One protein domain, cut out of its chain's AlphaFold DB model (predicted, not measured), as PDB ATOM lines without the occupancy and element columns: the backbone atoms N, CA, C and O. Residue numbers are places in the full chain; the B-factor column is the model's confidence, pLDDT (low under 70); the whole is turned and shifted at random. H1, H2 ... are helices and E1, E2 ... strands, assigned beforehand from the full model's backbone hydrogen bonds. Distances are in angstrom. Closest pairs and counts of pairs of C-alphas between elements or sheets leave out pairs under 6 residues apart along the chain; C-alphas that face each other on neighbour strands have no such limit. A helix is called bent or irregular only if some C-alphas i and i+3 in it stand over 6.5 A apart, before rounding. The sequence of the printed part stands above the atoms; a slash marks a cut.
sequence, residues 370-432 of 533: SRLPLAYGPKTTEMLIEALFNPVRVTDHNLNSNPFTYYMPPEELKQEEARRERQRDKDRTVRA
ATOM      1  N   SER A 370     195.948 183.612 157.238       87.56
ATOM      2  CA  SER A 370     195.997 185.059 157.465       87.56
ATOM      3  C   SER A 370     195.534 185.465 158.872       87.56
ATOM      4  O   SER A 370     195.870 186.556 159.337       87.56
ATOM      5  N   ARG A 371     194.839 184.570 159.589       84.00
ATOM      6  CA  ARG A 371     194.393 184.769 160.975       84.00
ATOM      7  C   ARG A 371     195.419 184.338 162.022       84.00
ATOM      8  O   ARG A 371     195.218 184.635 163.197       84.00
ATOM      9  N   LEU A 372     196.534 183.705 161.638       86.56
ATOM     10  CA  LEU A 372     197.592 183.299 162.578       86.56
ATOM     11  C   LEU A 372     198.117 184.448 163.459       86.56
ATOM     12  O   LEU A 372     198.250 184.236 164.663       86.56
ATOM     13  N   PRO A 373     198.351 185.674 162.947       86.56
ATOM     14  CA  PRO A 373     198.791 186.792 163.784       86.56
ATOM     15  C   PRO A 373     197.741 187.255 164.803       86.56
ATOM     16  O   PRO A 373     198.067 188.030 165.695       86.56
ATOM     17  N   LEU A 374     196.485 186.823 164.659       81.50
ATOM     18  CA  LEU A 374     195.368 187.150 165.547       81.50
ATOM     19  C   LEU A 374     194.993 185.970 166.463       81.50
ATOM     20  O   LEU A 374     194.171 186.129 167.364       81.50
ATOM     21  N   ALA A 375     195.607 184.794 166.279       80.12
ATOM     22  CA  ALA A 375     195.317 183.569 167.020       80.12
ATOM     23  C   ALA A 375     196.006 183.537 168.401       80.12
ATOM     24  O   ALA A 375     196.705 182.586 168.744       80.12
ATOM     25  N   TYR A 376     195.795 184.572 169.218       78.88
ATOM     26  CA  TYR A 376     196.249 184.607 170.611       78.88
ATOM     27  C   TYR A 376     195.081 184.276 171.541       78.88
ATOM     28  O   TYR A 376     194.260 185.128 171.868       78.88
ATOM     29  N   GLY A 377     194.977 183.014 171.950       88.19
ATOM     30  CA  GLY A 377     193.944 182.568 172.881       88.19
ATOM     31  C   GLY A 377     193.858 181.046 172.967       88.19
ATOM     32  O   GLY A 377     194.244 180.360 172.023       88.19
ATOM     33  N   PRO A 378     193.349 180.486 174.075       82.81
ATOM     34  CA  PRO A 378     193.275 179.037 174.253       82.81
ATOM     35  C   PRO A 378     192.403 178.380 173.175       82.81
ATOM     36  O   PRO A 378     192.842 177.427 172.551       82.81
ATOM     37  N   LYS A 379     191.242 178.965 172.844       80.88
ATOM     38  CA  LYS A 379     190.350 178.441 171.792       80.88
ATOM     39  C   LYS A 379     190.951 178.522 170.386       80.88
ATOM     40  O   LYS A 379     190.819 177.595 169.602       80.88
ATOM     41  N   THR A 380     191.616 179.627 170.052       86.00
ATOM     42  CA  THR A 380     192.254 179.795 168.736       86.00
ATOM     43  C   THR A 380     193.492 178.914 168.594       86.00
ATOM     44  O   THR A 380     193.753 178.401 167.510       86.00
ATOM     45  N   THR A 381     194.209 178.676 169.696       86.19
ATOM     46  CA  THR A 381     195.319 177.715 169.761       86.19
ATOM     47  C   THR A 381     194.812 176.279 169.632       86.19
ATOM     48  O   THR A 381     195.410 175.500 168.902       86.19
ATOM     49  N   GLU A 382     193.694 175.931 170.276       87.25
ATOM     50  CA  GLU A 382     193.042 174.622 170.119       87.25
ATOM     51  C   GLU A 382     192.630 174.376 168.664       87.25
ATOM     52  O   GLU A 382     193.002 173.350 168.103       87.25
ATOM     53  N   MET A 383     191.977 175.346 168.015       86.12
ATOM     54  CA  MET A 383     191.620 175.246 166.592       86.12
ATOM     55  C   MET A 383     192.846 175.119 165.678       86.12
ATOM     56  O   MET A 383     192.801 174.404 164.681       86.12
ATOM     57  N   LEU A 384     193.945 175.803 166.005       90.31
ATOM     58  CA  LEU A 384     195.196 175.705 165.255       90.31
ATOM     59  C   LEU A 384     195.839 174.321 165.402       90.31
ATOM     60  O   LEU A 384     196.297 173.747 164.416       90.31
ATOM     61  N   ILE A 385     195.882 173.793 166.627       90.38
ATOM     62  CA  ILE A 385     196.386 172.448 166.916       90.38
ATOM     63  C   ILE A 385     195.526 171.418 166.181       90.38
ATOM     64  O   ILE A 385     196.066 170.545 165.505       90.38
ATOM     65  N   GLU A 386     194.204 171.543 166.250       89.88
ATOM     66  CA  GLU A 386     193.283 170.644 165.556       89.88
ATOM     67  C   GLU A 386     193.485 170.693 164.038       89.88
ATOM     68  O   GLU A 386     193.641 169.644 163.422       89.88
ATOM     69  N   ALA A 387     193.620 171.882 163.445       90.69
ATOM     70  CA  ALA A 387     193.908 172.035 162.019       90.69
ATOM     71  C   ALA A 387     195.282 171.470 161.609       90.69
ATOM     72  O   ALA A 387     195.456 171.032 160.471       90.69
ATOM     73  N   LEU A 388     196.266 171.479 162.517       92.25
ATOM     74  CA  LEU A 388     197.600 170.922 162.272       92.25
ATOM     75  C   LEU A 388     197.591 169.388 162.287       92.25
ATOM     76  O   LEU A 388     198.291 168.762 161.490       92.25
ATOM     77  N   PHE A 389     196.822 168.783 163.193       92.75
ATOM     78  CA  PHE A 389     196.752 167.326 163.330       92.75
ATOM     79  C   PHE A 389     195.662 166.679 162.464       92.75
ATOM     80  O   PHE A 389     195.791 165.502 162.130       92.75
ATOM     81  N   ASN A 390     194.654 167.443 162.036       90.62
ATOM     82  CA  ASN A 390     193.559 167.006 161.174       90.62
ATOM     83  C   ASN A 390     193.430 167.945 159.955       90.62
ATOM     84  O   ASN A 390     192.537 168.793 159.920       90.62
ATOM     85  N   PRO A 391     194.315 167.835 158.946       91.81
ATOM     86  CA  PRO A 391     194.269 168.706 157.778       91.81
ATOM     87  C   PRO A 391     192.996 168.484 156.952       91.81
ATOM     88  O   PRO A 391     192.600 167.348 156.672       91.81
ATOM     89  N   VAL A 392     192.392 169.584 156.500       91.56
ATOM     90  CA  VAL A 392     191.142 169.559 155.728       91.56
ATOM     91  C   VAL A 392     191.407 169.118 154.288       91.56
ATOM     92  O   VAL A 392     192.394 169.503 153.653       91.56
ATOM     93  N   ARG A 393     190.500 168.305 153.745       90.12
ATOM     94  CA  ARG A 393     190.577 167.786 152.371       90.12
ATOM     95  C   ARG A 393     190.189 168.869 151.373       90.12
ATOM     96  O   ARG A 393     189.144 169.493 151.531       90.12
ATOM     97  N   VAL A 394     190.977 169.051 150.315       91.50
ATOM     98  CA  VAL A 394     190.681 170.032 149.259       91.50
ATOM     99  C   VAL A 394     190.851 169.400 147.876       91.50
ATOM    100  O   VAL A 394     191.818 168.680 147.631       91.50
ATOM    101  N   THR A 395     189.909 169.666 146.966       89.56
ATOM    102  CA  THR A 395     189.913 169.145 145.583       89.56
ATOM    103  C   THR A 395     190.624 170.056 144.586       89.56
ATOM    104  O   THR A 395     190.995 169.611 143.501       89.56
ATOM    105  N   ASP A 396     190.820 171.327 144.937       88.94
ATOM    106  CA  ASP A 396     191.423 172.326 144.061       88.94
ATOM    107  C   ASP A 396     192.932 172.418 144.310       88.94
ATOM    108  O   ASP A 396     193.392 172.882 145.350       88.94
ATOM    109  N   HIS A 397     193.718 172.022 143.309       81.88
ATOM    110  CA  HIS A 397     195.186 172.061 143.356       81.88
ATOM    111  C   HIS A 397     195.751 173.502 143.371       81.88
ATOM    112  O   HIS A 397     196.933 173.714 143.629       81.88
ATOM    113  N   ASN A 398     194.925 174.508 143.059       81.00
ATOM    114  CA  ASN A 398     195.359 175.900 142.886       81.00
ATOM    115  C   ASN A 398     195.256 176.753 144.161       81.00
ATOM    116  O   ASN A 398     195.641 177.922 144.149       81.00
ATOM    117  N   LEU A 399     194.744 176.195 145.259       72.44
ATOM    118  CA  LEU A 399     194.818 176.841 146.565       72.44
ATOM    119  C   LEU A 399     196.257 176.698 147.062       72.44
ATOM    120  O   LEU A 399     196.701 175.588 147.343       72.44
ATOM    121  N   ASN A 400     196.981 177.823 147.104       64.56
ATOM    122  CA  ASN A 400     198.328 177.955 147.668       64.56
ATOM    123  C   ASN A 400     198.528 176.962 148.817       64.56
ATOM    124  O   ASN A 400     197.772 177.022 149.783       64.56
ATOM    125  N   SER A 401     199.507 176.061 148.685       73.50
ATOM    126  CA  SER A 401     199.765 174.941 149.597       73.50
ATOM    127  C   SER A 401     199.734 175.388 151.061       73.50
ATOM    128  O   SER A 401     200.720 175.914 151.585       73.50
ATOM    129  N   ASN A 402     198.581 175.222 151.701       86.19
ATOM    130  CA  ASN A 402     198.371 175.567 153.093       86.19
ATOM    131  C   ASN A 402     198.757 174.332 153.922       86.19
ATOM    132  O   ASN A 402     198.258 173.249 153.623       86.19
ATOM    133  N   PRO A 403     199.619 174.448 154.948       88.38
ATOM    134  CA  PRO A 403     199.957 173.315 155.815       88.38
ATOM    135  C   PRO A 403     198.748 172.691 156.536       88.38
ATOM    136  O   PRO A 403     198.870 171.586 157.052       88.38
ATOM    137  N   PHE A 404     197.594 173.370 156.567       91.69
ATOM    138  CA  PHE A 404     196.349 172.885 157.179       91.69
ATOM    139  C   PHE A 404     195.397 172.186 156.197       91.69
ATOM    140  O   PHE A 404     194.269 171.853 156.565       91.69
ATOM    141  N   THR A 405     195.806 171.980 154.943       91.50
ATOM    142  CA  THR A 405     195.015 171.245 153.954       91.50
ATOM    143  C   THR A 405     195.851 170.185 153.259       91.50
ATOM    144  O   THR A 405     197.065 170.321 153.107       91.50
ATOM    145  N   TYR A 406     195.204 169.114 152.808       91.94
ATOM    146  CA  TYR A 406     195.837 168.161 151.904       91.94
ATOM    147  C   TYR A 406     195.010 168.013 150.626       91.94
ATOM    148  O   TYR A 406     193.776 167.996 150.645       91.94
ATOM    149  N   TYR A 407     195.715 167.931 149.499       92.75
ATOM    150  CA  TYR A 407     195.101 167.744 148.193       92.75
ATOM    151  C   TYR A 407     194.648 166.295 148.032       92.75
ATOM    152  O   TYR A 407     195.464 165.376 148.120       92.75
ATOM    153  N   MET A 408     193.359 166.103 147.767       93.06
ATOM    154  CA  MET A 408     192.797 164.806 147.409       93.06
ATOM    155  C   MET A 408     192.322 164.869 145.955       93.06
ATOM    156  O   MET A 408     191.432 165.669 145.647       93.06
ATOM    157  N   PRO A 409     192.885 164.054 145.044       94.81
ATOM    158  CA  PRO A 409     192.436 164.008 143.661       94.81
ATOM    159  C   PRO A 409     190.917 163.763 143.576       94.81
ATOM    160  O   PRO A 409     190.404 162.885 144.277       94.81
ATOM    161  N   PRO A 410     190.181 164.464 142.693       92.44
ATOM    162  CA  PRO A 410     188.730 164.292 142.559       92.44
ATOM    163  C   PRO A 410     188.291 162.849 142.266       92.44
ATOM    164  O   PRO A 410     187.173 162.454 142.598       92.44
ATOM    165  N   GLU A 411     189.156 162.044 141.642       94.75
ATOM    166  CA  GLU A 411     188.899 160.623 141.388       94.75
ATOM    167  C   GLU A 411     188.922 159.785 142.670       94.75
ATOM    168  O   GLU A 411     188.078 158.908 142.845       94.75
ATOM    169  N   GLU A 412     189.849 160.074 143.582       94.06
ATOM    170  CA  GLU A 412     189.968 159.374 144.862       94.06
ATOM    171  C   GLU A 412     188.796 159.724 145.785       94.06
ATOM    172  O   GLU A 412     188.237 158.849 146.445       94.06
ATOM    173  N   LEU A 413     188.351 160.984 145.754       92.12
ATOM    174  CA  LEU A 413     187.169 161.431 146.488       92.12
ATOM    175  C   LEU A 413     185.915 160.653 146.055       92.12
ATOM    176  O   LEU A 413     185.210 160.098 146.896       92.12
ATOM    177  N   LYS A 414     185.702 160.505 144.739       92.81
ATOM    178  CA  LYS A 414     184.604 159.689 144.190       92.81
ATOM    179  C   LYS A 414     184.705 158.216 144.602       92.81
ATOM    180  O   LYS A 414     183.683 157.578 144.848       92.81
ATOM    181  N   GLN A 415     185.916 157.659 144.670       95.38
ATOM    182  CA  GLN A 415     186.125 156.275 145.110       95.38
ATOM    183  C   GLN A 415     185.795 156.089 146.595       95.38
ATOM    184  O   GLN A 415     185.136 155.109 146.952       95.38
ATOM    185  N   GLU A 416     186.205 157.024 147.453       93.25
ATOM    186  CA  GLU A 416     185.922 156.966 148.889       93.25
ATOM    187  C   GLU A 416     184.432 157.191 149.184       93.25
ATOM    188  O   GLU A 416     183.856 156.468 149.999       93.25
ATOM    189  N   GLU A 417     183.769 158.108 148.474       93.00
ATOM    190  CA  GLU A 417     182.312 158.282 148.544       93.00
ATOM    191  C   GLU A 417     181.572 157.012 148.112       93.00
ATOM    192  O   GLU A 417     180.689 156.538 148.830       93.00
ATOM    193  N   ALA A 418     181.987 156.386 147.006       94.50
ATOM    194  CA  ALA A 418     181.433 155.105 146.574       94.50
ATOM    195  C   ALA A 418     181.684 153.984 147.601       94.50
ATOM    196  O   ALA A 418     180.839 153.101 147.784       94.50
ATOM    197  N   ARG A 419     182.828 154.001 148.299       93.88
ATOM    198  CA  ARG A 419     183.141 153.051 149.377       93.88
ATOM    199  C   ARG A 419     182.251 153.278 150.600       93.88
ATOM    200  O   ARG A 419     181.736 152.296 151.141       93.88
ATOM    201  N   ARG A 420     182.034 154.537 151.005       91.88
ATOM    202  CA  ARG A 420     181.109 154.907 152.092       91.88
ATOM    203  C   ARG A 420     179.671 154.529 151.751       91.88
ATOM    204  O   ARG A 420     178.997 153.964 152.607       91.88
ATOM    205  N   GLU A 421     179.224 154.739 150.514       94.12
ATOM    206  CA  GLU A 421     177.876 154.350 150.083       94.12
ATOM    207  C   GLU A 421     177.671 152.833 150.137       94.12
ATOM    208  O   GLU A 421     176.733 152.350 150.766       94.12
ATOM    209  N   ARG A 422     178.632 152.058 149.617       94.19
ATOM    210  CA  ARG A 422     178.609 150.589 149.739       94.19
ATOM    211  C   ARG A 422     178.591 150.119 151.193       94.19
ATOM    212  O   ARG A 422     178.061 149.046 151.477       94.19
ATOM    213  N   GLN A 423     179.214 150.866 152.105       92.50
ATOM    214  CA  GLN A 423     179.186 150.551 153.530       92.50
ATOM    215  C   GLN A 423     177.807 150.846 154.136       92.50
ATOM    216  O   GLN A 423     177.264 149.983 154.824       92.50
ATOM    217  N   ARG A 424     177.194 151.990 153.795       91.44
ATOM    218  CA  ARG A 424     175.816 152.322 154.197       91.44
ATOM    219  C   ARG A 424     174.811 151.267 153.727       91.44
ATOM    220  O   ARG A 424     173.959 150.849 154.509       91.44
ATOM    221  N   ASP A 425     174.949 150.773 152.499       91.38
ATOM    222  CA  ASP A 425     174.088 149.709 151.968       91.38
ATOM    223  C   ASP A 425     174.244 148.380 152.723       91.38
ATOM    224  O   ASP A 425     173.257 147.681 152.996       91.38
ATOM    225  N   LYS A 426     175.475 148.028 153.120       92.62
ATOM    226  CA  LYS A 426     175.723 146.849 153.964       92.62
ATOM    227  C   LYS A 426     175.056 147.000 155.326       92.62
ATOM    228  O   LYS A 426     174.383 146.067 155.766       92.62
ATOM    229  N   ASP A 427     175.187 148.163 155.954       87.31
ATOM    230  CA  ASP A 427     174.619 148.419 157.279       87.31
ATOM    231  C   ASP A 427     173.081 148.413 157.238       87.31
ATOM    232  O   ASP A 427     172.440 147.788 158.091       87.31
ATOM    233  N   ARG A 428     172.473 148.985 156.185       87.44
ATOM    234  CA  ARG A 428     171.025 148.875 155.917       87.44
ATOM    235  C   ARG A 428     170.580 147.418 155.781       87.44
ATOM    236  O   ARG A 428     169.584 147.014 156.385       87.44
ATOM    237  N   THR A 429     171.343 146.602 155.053       87.75
ATOM    238  CA  THR A 429     171.031 145.176 154.851       87.75
ATOM    239  C   THR A 429     171.120 144.374 156.156       87.75
ATOM    240  O   THR A 429     170.273 143.515 156.422       87.75
ATOM    241  N   VAL A 430     172.121 144.652 157.000       83.81
ATOM    242  CA  VAL A 430     172.279 144.001 158.313       83.81
ATOM    243  C   VAL A 430     171.133 144.383 159.253       83.81
ATOM    244  O   VAL A 430     170.564 143.504 159.906       83.81
ATOM    245  N   ARG A 431     170.736 145.663 159.284       79.75
ATOM    246  CA  ARG A 431     169.611 146.130 160.112       79.75
ATOM    247  C   ARG A 431     168.284 145.499 159.673       79.75
ATOM    248  O   ARG A 431     167.529 145.046 160.532       79.75
ATOM    249  N   ALA A 432     168.047 145.363 158.365       76.00
ATOM    250  CA  ALA A 432     166.846 144.717 157.826       76.00
ATOM    251  C   ALA A 432     166.737 143.224 158.200       76.00
ATOM    252  O   ALA A 432     165.653 142.752 158.546       76.00
TER     253      ALA A 432
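Overview. This is residues 370 to 432 of the 533 residues of the protein "C2 NT-type domain-containing protein" of Gymnopus androsaceus JB14 (UniProt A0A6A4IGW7). This is an open, flat V: H2 makes one arm, the much longer H3 makes the other, and at the bend between them two very short parallel strands, E1 and E2, close a loop. Residues 414 to 432 of H3 stick out free, and the small H1 hooks back near H2 at the opposite end. The printed part has 63 residues, with three named helices and two named strands in the order H1, H2, E1, E2, H3; the two-strand sheet has the order E1, E2, and the class is mostly helix. The whole is extended, with a radius of gyration of the C-alphas of 17.3 A, and its C-alphas span 52 by 29 by 13 A.

Arrangement. Begin at residues 370 to 374, which are H1, and go on to residues 378 to 389, which are H2. These two are near each other, with 5 pairs of C-alphas within 10 A, the closest 8.4 A apart. Next look at E1, residues 392 to 394, and E2, residues 405 to 407: they are parallel neighbours, with 36 degrees between their directions. The C-alphas of Val 392 and Thr 405 face each other at 4.6 A. Across this pair, N 394 and O 406 are 3.0 A apart, as are N 406 and O 392, both within hydrogen-bond range. H2 and E2 are only just apart, their closest C-alphas at 8.2 A. H3, residues 410 to 432, touches no helix and is apart from E1. In H2 and H3 every O i to N i+4 pair is within hydrogen-bond range; in H1 this holds for 0 of 1, and for 1 of 2 O i to N i+3 pairs.

Along the chain. Find C-alpha 370 at (195.997, 185.059, 157.465), where H1 begins; it is irregular, with C-alphas 370 and 373 lying 7.1 A apart. From C-alpha 378 at (193.275, 179.037, 174.253), H2 runs 16.4 A to Phe 389. The three-residue strands E1 and E2 follow. From C-alpha 410 at (188.730, 164.292, 142.559), H3 runs 33.1 A to C-alpha 432 at (166.846, 144.717, 157.826).

Size, cuts and confidence. The two C-alphas farthest apart are those of Pro 373 and Ala 432, at 53.2 A. Without the free stretch, the body has 44 residues and spans 39 by 17 by 10 A. The printed part has no cut and no long link: the ten residues between E1 and E2 make a short link, and the other three links are tight. The mean pLDDT of the printed part is 88.1; look at residue 400 for the one value under 70.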